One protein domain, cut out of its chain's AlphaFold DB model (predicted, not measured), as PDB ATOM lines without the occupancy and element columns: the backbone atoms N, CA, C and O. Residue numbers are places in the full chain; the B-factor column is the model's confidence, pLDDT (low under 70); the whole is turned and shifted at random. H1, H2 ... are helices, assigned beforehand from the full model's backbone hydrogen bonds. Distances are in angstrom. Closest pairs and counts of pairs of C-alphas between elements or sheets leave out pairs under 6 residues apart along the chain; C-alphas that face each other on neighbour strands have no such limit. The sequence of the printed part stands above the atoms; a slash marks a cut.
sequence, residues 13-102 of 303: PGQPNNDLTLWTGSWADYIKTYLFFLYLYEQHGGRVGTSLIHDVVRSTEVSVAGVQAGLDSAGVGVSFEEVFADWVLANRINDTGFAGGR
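Overview. This is residues 13 to 102 of the 303 residues of an uncharacterized protein of candidate division WOR-3 bacterium (UniProt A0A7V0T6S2). Four helices make two crossed pairs set next to each other: H4 crosses H1 near the middle of both, as an X, and H3 packs across H2. H1 and H2 lie in one layer and H3 and H4 in the other, giving a flat body; the unnamed stretch of residues 13 to 26 leads into H1, and residues 95 to 100 stick out after H4. The printed part has 90 residues with four named helices, in the order H1, H2, H3, H4, and no named strand; its class is all helix. The whole is compact, with a radius of gyration of the C-alphas of 13.0 A, and spans 34 by 34 by 18 A.

Arrangement. After residues 13 to 26, whose C-alphas lie 10 to 19 A from the mean of the C-alphas, comes H1, residues 27 to 44. H1 touches H2, residues 52 to 58, with its residues 40 to 44 alone; the closest C-alphas, of Tyr 41 and Ile 53, are 6.6 A apart. These two helices run opposite ways at a steep tilt of 59 degrees. H2 touches H3, residues 64 to 73, with 17 pairs of C-alphas within 8 A. The closest C-alphas there, of Val 56 and Gly 70, are 4.2 A apart, and the two helices run opposite ways at a steep tilt of 63 degrees. H4, residues 80 to 93, touches H3 with residue 80 alone; the closest C-alphas, of Gln 68 and Phe 80, are 5.6 A apart, and the lines are about perpendicular at 78 degrees. Residues 83 to 87 of H4 touch residues 36 to 40 of H1, with the closest C-alphas, of Tyr 39 and Trp 87, 6.6 A apart and the lines about perpendicular at 74 degrees. H1 and H3 are apart, but only just, with their closest C-alphas at 8.1 A; H2 and H4 are apart. In H1, H2, H3 and H4 every O i to N i+4 pair is within hydrogen-bond range.

Along the chain. The printed part begins at Pro 13, C-alpha at (165.589, 147.666, 137.581). H1, the longest helix, begins at C-alpha 27, (170.360, 139.002, 142.697), and measures 25.7 A to C-alpha 44. H2 is 9.8 A long from C-alpha 52 to C-alpha 58, and H3 is 14.2 A from C-alpha 64 to C-alpha 73. H4 measures 19.5 A from C-alpha 80 to C-alpha 93, the latter at (162.096, 160.084, 138.378).

Size, cuts and confidence. The two C-alphas farthest apart, of Thr 60 and Gly 97, are 36.6 A apart. The printed part has no cut. The link from H2 to H3 is tight, those from H1 to H2 and from H3 to H4 are short, and no link is long. The mean pLDDT of the printed part is 96.8, and no printed residue is under 70.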
ATOM      1  N   PRO A  13     166.086 146.709 138.572       96.62
ATOM      2  CA  PRO A  13     165.589 147.666 137.581       96.62
ATOM      3  C   PRO A  13     164.820 147.029 136.417       96.62
ATOM      4  O   PRO A  13     163.941 147.652 135.827       96.62
ATOM      5  N   GLY A  14     165.126 145.770 136.086       96.50
ATOM      6  CA  GLY A  14     164.406 145.010 135.068       96.50
ATOM      7  C   GLY A  14     163.145 144.300 135.568       96.50
ATOM      8  O   GLY A  14     162.407 143.759 134.748       96.50
ATOM      9  N   GLN A  15     162.916 144.274 136.883       95.44
ATOM     10  CA  GLN A  15     161.848 143.545 137.571       95.44
ATOM     11  C   GLN A  15     161.253 144.393 138.722       95.44
ATOM     12  O   GLN A  15     161.304 143.962 139.874       95.44
ATOM     13  N   PRO A  16     160.703 145.597 138.449       96.81
ATOM     14  CA  PRO A  16     160.167 146.485 139.494       96.81
ATOM     15  C   PRO A  16     158.993 145.889 140.282       96.81
ATOM     16  O   PRO A  16     158.822 146.200 141.456       96.81
ATOM     17  N   ASN A  17     158.240 144.977 139.660       97.88
ATOM     18  CA  ASN A  17     157.149 144.222 140.276       97.88
ATOM     19  C   ASN A  17     157.665 143.055 141.156       97.88
ATOM     20  O   ASN A  17     157.137 141.944 141.122       97.88
ATOM     21  N   ASN A  18     158.770 143.265 141.875       96.88
ATOM     22  CA  ASN A  18     159.331 142.306 142.824       96.88
ATOM     23  C   ASN A  18     158.978 142.764 144.245       96.88
ATOM     24  O   ASN A  18     159.376 143.855 144.643       96.88
ATOM     25  N   ASP A  19     158.256 141.924 144.992       97.50
ATOM     26  CA  ASP A  19     157.817 142.191 146.370       97.50
ATOM     27  C   ASP A  19     159.018 142.508 147.267       97.50
ATOM     28  O   ASP A  19     159.883 141.651 147.476       97.50
ATOM     29  N   LEU A  20     159.070 143.728 147.809       97.69
ATOM     30  CA  LEU A  20     160.140 144.192 148.697       97.69
ATOM     31  C   LEU A  20     160.349 143.272 149.912       97.69
ATOM     32  O   LEU A  20     161.474 143.132 150.387       97.69
ATOM     33  N   THR A  21     159.290 142.620 150.388       96.19
ATOM     34  CA  THR A  21     159.282 141.790 151.601       96.19
ATOM     35  C   THR A  21     159.507 140.300 151.345       96.19
ATOM     36  O   THR A  21     159.699 139.539 152.294       96.19
ATOM     37  N   LEU A  22     159.506 139.854 150.084       95.69
ATOM     38  CA  LEU A  22     159.743 138.455 149.732       95.69
ATOM     39  C   LEU A  22     161.212 138.217 149.381       95.69
ATOM     40  O   LEU A  22     161.755 138.843 148.469       95.69
ATOM     41  N   TRP A  23     161.846 137.256 150.051       94.38
ATOM     42  CA  TRP A  23     163.222 136.857 149.762       94.38
ATOM     43  C   TRP A  23     163.270 135.526 149.011       94.38
ATOM     44  O   TRP A  23     162.906 134.483 149.552       94.38
ATOM     45  N   THR A  24     163.760 135.552 147.773       95.44
ATOM     46  CA  THR A  24     163.945 134.366 146.918       95.44
ATOM     47  C   THR A  24     165.417 133.966 146.772       95.44
ATOM     48  O   THR A  24     165.721 132.903 146.236       95.44
ATOM     49  N   GLY A  25     166.345 134.803 147.252       94.38
ATOM     50  CA  GLY A  25     167.791 134.618 147.100       94.38
ATOM     51  C   GLY A  25     168.328 135.039 145.730       94.38
ATOM     52  O   GLY A  25     169.503 134.813 145.437       94.38
ATOM     53  N   SER A  26     167.495 135.655 144.888       95.69
ATOM     54  CA  SER A  26     167.914 136.168 143.584       95.69
ATOM     55  C   SER A  26     168.761 137.437 143.725       95.69
ATOM     56  O   SER A  26     168.625 138.186 144.692       95.69
ATOM     57  N   TRP A  27     169.598 137.742 142.726       94.81
ATOM     58  CA  TRP A  27     170.360 139.002 142.697       94.81
ATOM     59  C   TRP A  27     169.460 140.245 142.804       94.81
ATOM     60  O   TRP A  27     169.821 141.228 143.446       94.81
ATOM     61  N   ALA A  28     168.254 140.188 142.228       95.62
ATOM     62  CA  ALA A  28     167.291 141.279 142.312       95.62
ATOM     63  C   ALA A  28     166.832 141.558 143.755       95.62
ATOM     64  O   ALA A  28     166.516 142.703 144.068       95.62
ATOM     65  N   ASP A  29     166.846 140.563 144.649       96.38
ATOM     66  CA  ASP A  29     166.441 140.762 146.044       96.38
ATOM     67  C   ASP A  29     167.479 141.564 146.835       96.38
ATOM     68  O   ASP A  29     167.122 142.416 147.653       96.38
ATOM     69  N   TYR A  30     168.764 141.372 146.533       96.31
ATOM     70  CA  TYR A  30     169.831 142.197 147.098       96.31
ATOM     71  C   TYR A  30     169.700 143.644 146.624       96.31
ATOM     72  O   TYR A  30     169.780 144.566 147.429       96.31
ATOM     73  N   ILE A  31     169.446 143.856 145.329       97.38
ATOM     74  CA  ILE A  31     169.363 145.209 144.770       97.38
ATOM     75  C   ILE A  31     168.093 145.943 145.210       97.38
ATOM     76  O   ILE A  31     168.179 147.132 145.507       97.38
ATOM     77  N   LYS A  32     166.932 145.280 145.318       96.81
ATOM     78  CA  LYS A  32     165.706 145.953 145.792       96.81
ATOM     79  C   LYS A  32     165.829 146.408 147.243       96.81
ATOM     80  O   LYS A  32     165.488 147.543 147.555       96.81
ATOM     81  N   THR A  33     166.370 145.550 148.112       96.81
ATOM     82  CA  THR A  33     166.553 145.870 149.534       96.81
ATOM     83  C   THR A  33     167.624 146.941 149.716       96.81
ATOM     84  O   THR A  33     167.402 147.894 150.458       96.81
ATOM     85  N   TYR A  34     168.733 146.854 148.973       97.38
ATOM     86  CA  TYR A  34     169.753 147.901 148.922       97.38
ATOM     87  C   TYR A  34     169.170 149.259 148.513       97.38
ATOM     88  O   TYR A  34     169.350 150.226 149.246       97.38
ATOM     89  N   LEU A  35     168.450 149.339 147.388       98.06
ATOM     90  CA  LEU A  35     167.896 150.609 146.911       98.06
ATOM     91  C   LEU A  35     166.847 151.183 147.868       98.06
ATOM     92  O   LEU A  35     166.851 152.390 148.095       98.06
ATOM     93  N   PHE A  36     165.986 150.346 148.454       98.38
ATOM     94  CA  PHE A  36     165.005 150.808 149.435       98.38
ATOM     95  C   PHE A  36     165.681 151.398 150.679       98.38
ATOM     96  O   PHE A  36     165.370 152.516 151.082       98.38
ATOM     97  N   PHE A  37     166.652 150.691 151.268       97.75
ATOM     98  CA  PHE A  37     167.357 151.192 152.450       97.75
ATOM     99  C   PHE A  37     168.291 152.366 152.142       97.75
ATOM    100  O   PHE A  37     168.471 153.227 153.003       97.75
ATOM    101  N   LEU A  38     168.850 152.439 150.933       97.94
ATOM    102  CA  LEU A  38     169.579 153.616 150.467       97.94
ATOM    103  C   LEU A  38     168.647 154.829 150.430       97.94
ATOM    104  O   LEU A  38     168.958 155.848 151.039       97.94
ATOM    105  N   TYR A  39     167.486 154.701 149.788       98.44
ATOM    106  CA  TYR A  39     166.488 155.765 149.733       98.44
ATOM    107  C   TYR A  39     166.042 156.201 151.138       98.44
ATOM    108  O   TYR A  39     166.078 157.387 151.463       98.44
ATOM    109  N   LEU A  40     165.727 155.238 152.012       98.19
ATOM    110  CA  LEU A  40     165.350 155.486 153.405       98.19
ATOM    111  C   LEU A  40     166.443 156.250 154.170       98.19
ATOM    112  O   LEU A  40     166.157 157.220 154.872       98.19
ATOM    113  N   TYR A  41     167.708 155.845 154.012       98.19
ATOM    114  CA  TYR A  41     168.857 156.516 154.622       98.19
ATOM    115  C   TYR A  41     169.029 157.952 154.113       98.19
ATOM    116  O   TYR A  41     169.328 158.857 154.896       98.19
ATOM    117  N   GLU A  42     168.860 158.160 152.809       97.75
ATOM    118  CA  GLU A  42     169.104 159.445 152.165       97.75
ATOM    119  C   GLU A  42     168.001 160.467 152.424       97.75
ATOM    120  O   GLU A  42     168.305 161.649 152.589       97.75
ATOM    121  N   GLN A  43     166.743 160.037 152.463       97.56
ATOM    122  CA  GLN A  43     165.607 160.949 152.592       97.56
ATOM    123  C   GLN A  43     165.185 161.163 154.043       97.56
ATOM    124  O   GLN A  43     164.794 162.268 154.412       97.56
ATOM    125  N   HIS A  44     165.313 160.133 154.881       97.44
ATOM    126  CA  HIS A  44     164.793 160.158 156.249       97.44
ATOM    127  C   HIS A  44     165.820 159.755 157.304       97.44
ATOM    128  O   HIS A  44     165.526 159.876 158.489       97.44
ATOM    129  N   GLY A  45     166.995 159.264 156.900       96.56
ATOM    130  CA  GLY A  45     168.011 158.689 157.775       96.56
ATOM    131  C   GLY A  45     169.233 159.567 158.018       96.56
ATOM    132  O   GLY A  45     169.167 160.790 158.148       96.56
ATOM    133  N   GLY A  46     170.394 158.913 158.089       93.44
ATOM    134  CA  GLY A  46     171.638 159.554 158.505       93.44
ATOM    135  C   GLY A  46     172.128 160.664 157.572       93.44
ATOM    136  O   GLY A  46     172.836 161.550 158.043       93.44
ATOM    137  N   ARG A  47     171.727 160.693 156.289       94.25
ATOM    138  CA  ARG A  47     172.090 161.806 155.390       94.25
ATOM    139  C   ARG A  47     171.471 163.130 155.842       94.25
ATOM    140  O   ARG A  47     172.107 164.172 155.723       94.25
ATOM    141  N   VAL A  48     170.246 163.076 156.367       94.75
ATOM    142  CA  VAL A  48     169.508 164.235 156.891       94.75
ATOM    143  C   VAL A  48     169.621 164.358 158.417       94.75
ATOM    144  O   VAL A  48     168.963 165.196 159.023       94.75
ATOM    145  N   GLY A  49     170.505 163.565 159.036       94.69
ATOM    146  CA  GLY A  49     170.892 163.702 160.439       94.69
ATOM    147  C   GLY A  49     170.012 162.969 161.453       94.69
ATOM    148  O   GLY A  49     170.125 163.260 162.641       94.69
ATOM    149  N   THR A  50     169.160 162.028 161.032       96.12
ATOM    150  CA  THR A  50     168.353 161.224 161.970       96.12
ATOM    151  C   THR A  50     169.037 159.901 162.338       96.12
ATOM    152  O   THR A  50     169.939 159.416 161.647       96.12
ATOM    153  N   SER A  51     168.567 159.273 163.420       95.31
ATOM    154  CA  SER A  51     168.973 157.933 163.858       95.31
ATOM    155  C   SER A  51     168.210 156.792 163.179       95.31
ATOM    156  O   SER A  51     168.441 155.638 163.534       95.31
ATOM    157  N   LEU A  52     167.366 157.074 162.177       97.44
ATOM    158  CA  LEU A  52     166.381 156.129 161.635       97.44
ATOM    159  C   LEU A  52     166.936 154.728 161.353       97.44
ATOM    160  O   LEU A  52     166.356 153.743 161.787       97.44
ATOM    161  N   ILE A  53     168.077 154.609 160.665       97.12
ATOM    162  CA  ILE A  53     168.642 153.287 160.339       97.12
ATOM    163  C   ILE A  53     169.027 152.506 161.603       97.12
ATOM    164  O   ILE A  53     168.830 151.293 161.665       97.12
ATOM    165  N   HIS A  54     169.538 153.185 162.631       96.75
ATOM    166  CA  HIS A  54     169.813 152.550 163.917       96.75
ATOM    167  C   HIS A  54     168.527 152.126 164.625       96.75
ATOM    168  O   HIS A  54     168.505 151.053 165.226       96.75
ATOM    169  N   ASP A  55     167.473 152.933 164.539       97.56
ATOM    170  CA  ASP A  55     166.201 152.662 165.209       97.56
ATOM    171  C   ASP A  55     165.451 151.499 164.545       97.56
ATOM    172  O   ASP A  55     164.957 150.619 165.247       97.56
ATOM    173  N   VAL A  56     165.490 151.396 163.211       97.38
ATOM    174  CA  VAL A  56     164.983 150.221 162.477       97.38
ATOM    175  C   VAL A  56     165.726 148.948 162.896       97.38
ATOM    176  O   VAL A  56     165.095 147.941 163.191       97.38
ATOM    177  N   VAL A  57     167.063 148.979 162.969       95.69
ATOM    178  CA  VAL A  57     167.878 147.801 163.341       95.69
ATOM    179  C   VAL A  57     167.683 147.385 164.805       95.69
ATOM    180  O   VAL A  57     167.844 146.214 165.138       95.69
ATOM    181  N   ARG A  58     167.363 148.331 165.694       96.31
ATOM    182  CA  ARG A  58     167.086 148.063 167.115       96.31
ATOM    183  C   ARG A  58     165.661 147.600 167.380       96.31
ATOM    184  O   ARG A  58     165.410 147.083 168.468       96.31
ATOM    185  N   SER A  59     164.747 147.816 166.438       96.69
ATOM    186  CA  SER A  59     163.357 147.409 166.585       96.69
ATOM    187  C   SER A  59     163.255 145.897 166.785       96.69
ATOM    188  O   SER A  59     163.925 145.114 166.113       96.69
ATOM    189  N   THR A  60     162.406 145.481 167.722       96.94
ATOM    190  CA  THR A  60     162.053 144.068 167.919       96.94
ATOM    191  C   THR A  60     160.941 143.609 166.977       96.94
ATOM    192  O   THR A  60     160.625 142.421 166.945       96.94
ATOM    193  N   GLU A  61     160.340 144.539 166.234       97.50
ATOM    194  CA  GLU A  61     159.316 144.253 165.237       97.50
ATOM    195  C   GLU A  61     159.926 143.652 163.965       97.50
ATOM    196  O   GLU A  61     161.116 143.788 163.678       97.50
ATOM    197  N   VAL A  62     159.090 142.984 163.171       92.12
ATOM    198  CA  VAL A  62     159.521 142.274 161.961       92.12
ATOM    199  C   VAL A  62     158.946 142.899 160.697       92.12
ATOM    200  O   VAL A  62     157.846 143.451 160.698       92.12
ATOM    201  N   SER A  63     159.662 142.738 159.581       93.12
ATOM    202  CA  SER A  63     159.219 143.215 158.264       93.12
ATOM    203  C   SER A  63     158.911 144.726 158.281       93.12
ATOM    204  O   SER A  63     159.622 145.501 158.920       93.12
ATOM    205  N   VAL A  64     157.853 145.143 157.587       96.31
ATOM    206  CA  VAL A  64     157.365 146.526 157.492       96.31
ATOM    207  C   VAL A  64     157.168 147.188 158.860       96.31
ATOM    208  O   VAL A  64     157.537 148.348 159.028       96.31
ATOM    209  N   ALA A  65     156.678 146.448 159.862       97.62
ATOM    210  CA  ALA A  65     156.465 146.983 161.207       97.62
ATOM    211  C   ALA A  65     157.776 147.439 161.877       97.62
ATOM    212  O   ALA A  65     157.784 148.427 162.603       97.62
ATOM    213  N   GLY A  66     158.903 146.782 161.574       97.69
ATOM    214  CA  GLY A  66     160.235 147.211 162.019       97.69
ATOM    215  C   GLY A  66     160.652 148.560 161.439       97.69
ATOM    216  O   GLY A  66     161.214 149.392 162.151       97.69
ATOM    217  N   VAL A  67     160.328 148.804 160.166       98.00
ATOM    218  CA  VAL A  67     160.610 150.084 159.507       98.00
ATOM    219  C   VAL A  67     159.706 151.186 160.057       98.00
ATOM    220  O   VAL A  67     160.214 152.252 160.402       98.00
ATOM    221  N   GLN A  68     158.404 150.917 160.217       98.44
ATOM    222  CA  GLN A  68     157.465 151.875 160.809       98.44
ATOM    223  C   GLN A  68     157.870 152.258 162.237       98.44
ATOM    224  O   GLN A  68     157.977 153.440 162.546       98.44
ATOM    225  N   ALA A  69     158.204 151.280 163.084       98.31
ATOM    226  CA  ALA A  69     158.668 151.546 164.444       98.31
ATOM    227  C   ALA A  69     159.936 152.420 164.474       98.31
ATOM    228  O   ALA A  69     160.092 153.263 165.361       98.31
ATOM    229  N   GLY A  70     160.838 152.248 163.501       98.06
ATOM    230  CA  GLY A  70     162.007 153.110 163.336       98.06
ATOM    231  C   GLY A  70     161.642 154.540 162.926       98.06
ATOM    232  O   GLY A  70     162.189 155.482 163.494       98.06
ATOM    233  N   LEU A  71     160.706 154.712 161.984       98.19
ATOM    234  CA  LEU A  71     160.196 156.027 161.560       98.19
ATOM    235  C   LEU A  71     159.558 156.786 162.729       98.19
ATOM    236  O   LEU A  71     159.851 157.970 162.926       98.19
ATOM    237  N   ASP A  72     158.755 156.086 163.532       98.00
ATOM    238  CA  ASP A  72     158.103 156.636 164.721       98.00
ATOM    239  C   ASP A  72     159.137 157.024 165.787       98.00
ATOM    240  O   ASP A  72     159.101 158.133 166.325       98.00
ATOM    241  N   SER A  73     160.109 156.144 166.053       97.44
ATOM    242  CA  SER A  73     161.163 156.373 167.054       97.44
ATOM    243  C   SER A  73     162.089 157.533 166.686       97.44
ATOM    244  O   SER A  73     162.497 158.299 167.560       97.44
ATOM    245  N   ALA A  74     162.393 157.694 165.397       96.69
ATOM    246  CA  ALA A  74     163.202 158.795 164.884       96.69
ATOM    247  C   ALA A  74     162.412 160.112 164.738       96.69
ATOM    248  O   ALA A  74     163.001 161.136 164.390       96.69
ATOM    249  N   GLY A  75     161.097 160.107 164.996       95.88
ATOM    250  CA  GLY A  75     160.245 161.294 164.925       95.88
ATOM    251  C   GLY A  75     160.078 161.857 163.512       95.88
ATOM    252  O   GLY A  75     159.887 163.061 163.362       95.88
ATOM    253  N   VAL A  76     160.172 161.011 162.476       95.12
ATOM    254  CA  VAL A  76     160.088 161.442 161.066       95.12
ATOM    255  C   VAL A  76     158.666 161.886 160.701       95.12
ATOM    256  O   VAL A  76     158.501 162.823 159.924       95.12
ATOM    257  N   GLY A  77     157.645 161.248 161.287       94.94
ATOM    258  CA  GLY A  77     156.239 161.630 161.108       94.94
ATOM    259  C   GLY A  77     155.636 161.257 159.749       94.94
ATOM    260  O   GLY A  77     154.731 161.950 159.294       94.94
ATOM    261  N   VAL A  78     156.137 160.194 159.110       97.06
ATOM    262  CA  VAL A  78     155.623 159.633 157.845       97.06
ATOM    263  C   VAL A  78     155.366 158.135 157.999       97.06
ATOM    264  O   VAL A  78     156.029 157.473 158.807       97.06
ATOM    265  N   SER A  79     154.424 157.593 157.231       98.38
ATOM    266  CA  SER A  79     154.145 156.156 157.214       98.38
ATOM    267  C   SER A  79     155.092 155.397 156.279       98.38
ATOM    268  O   SER A  79     155.686 155.956 155.351       98.38
ATOM    269  N   PHE A  80     155.229 154.091 156.497       98.56
ATOM    270  CA  PHE A  80     155.966 153.211 155.600       98.56
ATOM    271  C   PHE A  80     155.380 153.218 154.186       98.56
ATOM    272  O   PHE A  80     156.137 153.251 153.223       98.56
ATOM    273  N   GLU A  81     154.054 153.206 154.047       98.56
ATOM    274  CA  GLU A  81     153.354 153.252 152.761       98.56
ATOM    275  C   GLU A  81     153.689 154.530 151.984       98.56
ATOM    276  O   GLU A  81     153.883 154.468 150.769       98.56
ATOM    277  N   GLU A  82     153.800 155.672 152.671       98.56
ATOM    278  CA  GLU A  82     154.212 156.945 152.067       98.56
ATOM    279  C   GLU A  82     155.661 156.881 151.574       98.56
ATOM    280  O   GLU A  82     155.933 157.170 150.407       98.56
ATOM    281  N   VAL A  83     156.585 156.421 152.425       98.69
ATOM    282  CA  VAL A  83     158.003 156.248 152.058       98.69
ATOM    283  C   VAL A  83     158.158 155.254 150.908       98.69
ATOM    284  O   VAL A  83     158.962 155.456 149.998       98.69
ATOM    285  N   PHE A  84     157.387 154.171 150.930       98.81
ATOM    286  CA  PHE A  84     157.389 153.156 149.891       98.81
ATOM    287  C   PHE A  84     156.899 153.722 148.553       98.81
ATOM    288  O   PHE A  84     157.541 153.511 147.523       98.81
ATOM    289  N   ALA A  85     155.788 154.462 148.553       98.75
ATOM    290  CA  ALA A  85     155.263 155.095 147.349       98.75
ATOM    291  C   ALA A  85     156.254 156.121 146.773       98.75
ATOM    292  O   ALA A  85     156.496 156.137 145.561       98.75
ATOM    293  N   ASP A  86     156.904 156.909 147.632       98.81
ATOM    294  CA  ASP A  86     157.941 157.842 147.202       98.81
ATOM    295  C   ASP A  86     159.177 157.128 146.642       98.81
ATOM    296  O   ASP A  86     159.747 157.579 145.648       98.81
ATOM    297  N   TRP A  87     159.570 155.985 147.209       98.81
ATOM    298  CA  TRP A  87     160.658 155.159 146.682       98.81
ATOM    299  C   TRP A  87     160.344 154.613 145.280       98.81
ATOM    300  O   TRP A  87     161.207 154.626 144.395       98.81
ATOM    301  N   VAL A  88     159.101 154.184 145.033       98.88
ATOM    302  CA  VAL A  88     158.640 153.778 143.692       98.88
ATOM    303  C   VAL A  88     158.743 154.948 142.706       98.88
ATOM    304  O   VAL A  88     159.238 154.776 141.589       98.88
ATOM    305  N   LEU A  89     158.355 156.157 143.117       98.81
ATOM    306  CA  LEU A  89     158.528 157.363 142.303       98.81
ATOM    307  C   LEU A  89     160.007 157.720 142.100       98.81
ATOM    308  O   LEU A  89     160.390 158.078 140.987       98.81
ATOM    309  N   ALA A  90     160.860 157.564 143.112       98.62
ATOM    310  CA  ALA A  90     162.296 157.829 143.026       98.62
ATOM    311  C   ALA A  90     163.002 156.890 142.040       98.62
ATOM    312  O   ALA A  90     163.853 157.326 141.267       98.62
ATOM    313  N   ASN A  91     162.596 155.619 141.984       98.25
ATOM    314  CA  ASN A  91     163.067 154.658 140.982       98.25
ATOM    315  C   ASN A  91     162.718 155.079 139.541       98.25
ATOM    316  O   ASN A  91     163.425 154.720 138.595       98.25
ATOM    317  N   ARG A  92     161.636 155.849 139.358       97.06
ATOM    318  CA  ARG A  92     161.206 156.358 138.051       97.06
ATOM    319  C   ARG A  92     161.817 157.717 137.714       97.06
ATOM    320  O   ARG A  92     162.328 157.884 136.606       97.06
ATOM    321  N   ILE A  93     161.701 158.689 138.608       97.56
ATOM    322  CA  ILE A  93     162.096 160.084 138.378       97.56
ATOM    323  C   ILE A  93     163.619 160.205 138.454       97.56
ATOM    324  O   ILE A  93     164.229 160.678 137.498       97.56
ATOM    325  N   ASN A  94     164.211 159.709 139.543       96.06
ATOM    326  CA  ASN A  94     165.636 159.772 139.861       96.06
ATOM    327  C   ASN A  94     166.273 161.143 139.552       96.06
ATOM    328  O   ASN A  94     167.248 161.237 138.804       96.06
ATOM    329  N   ASP A  95     165.698 162.213 140.106       94.94
ATOM    330  CA  ASP A  95     166.181 163.584 139.913       94.94
ATOM    331  C   ASP A  95     166.174 164.346 141.245       94.94
ATOM    332  O   ASP A  95     165.126 164.576 141.850       94.94
ATOM    333  N   THR A  96     167.362 164.739 141.715       95.75
ATOM    334  CA  THR A  96     167.531 165.456 142.989       95.75
ATOM    335  C   THR A  96     167.220 166.955 142.892       95.75
ATOM    336  O   THR A  96     167.096 167.621 143.920       95.75
ATOM    337  N   GLY A  97     167.064 167.500 141.683       95.25
ATOM    338  CA  GLY A  97     166.615 168.872 141.435       95.25
ATOM    339  C   GLY A  97     165.092 169.027 141.430       95.25
ATOM    340  O   GLY A  97     164.591 170.151 141.469       95.25
ATOM    341  N   PHE A  98     164.343 167.922 141.404       95.69
ATOM    342  CA  PHE A  98     162.883 167.919 141.407       95.69
ATOM    343  C   PHE A  98     162.311 167.693 142.815       95.69
ATOM    344  O   PHE A  98     162.848 166.909 143.593       95.69
ATOM    345  N   ALA A  99     161.210 168.381 143.146       96.31
ATOM    346  CA  ALA A  99     160.477 168.236 144.414       96.31
ATOM    347  C   ALA A  99     161.370 168.268 145.679       96.31
ATOM    348  O   ALA A  99     161.199 167.470 146.597       96.31
ATOM    349  N   GLY A 100     162.368 169.160 145.706       94.38
ATOM    350  CA  GLY A 100     163.309 169.267 146.829       94.38
ATOM    351  C   GLY A 100     164.219 168.045 147.016       94.38
ATOM    352  O   GLY A 100     164.783 167.869 148.090       94.38
ATOM    353  N   GLY A 101     164.351 167.196 145.993       96.12
ATOM    354  CA  GLY A 101     165.155 165.976 146.015       96.12
ATOM    355  C   GLY A 101     164.424 164.727 146.509       96.12
ATOM    356  O   GLY A 101     165.030 163.657 146.530       96.12
ATOM    357  N   ARG A 102     163.128 164.834 146.845       97.38
ATOM    358  CA  ARG A 102     162.301 163.734 147.377       97.38
ATOM    359  C   ARG A 102     162.299 162.489 146.486       97.38
ATOM    360  O   ARG A 102     162.221 161.379 146.995       97.38
TER     361      ARG A 102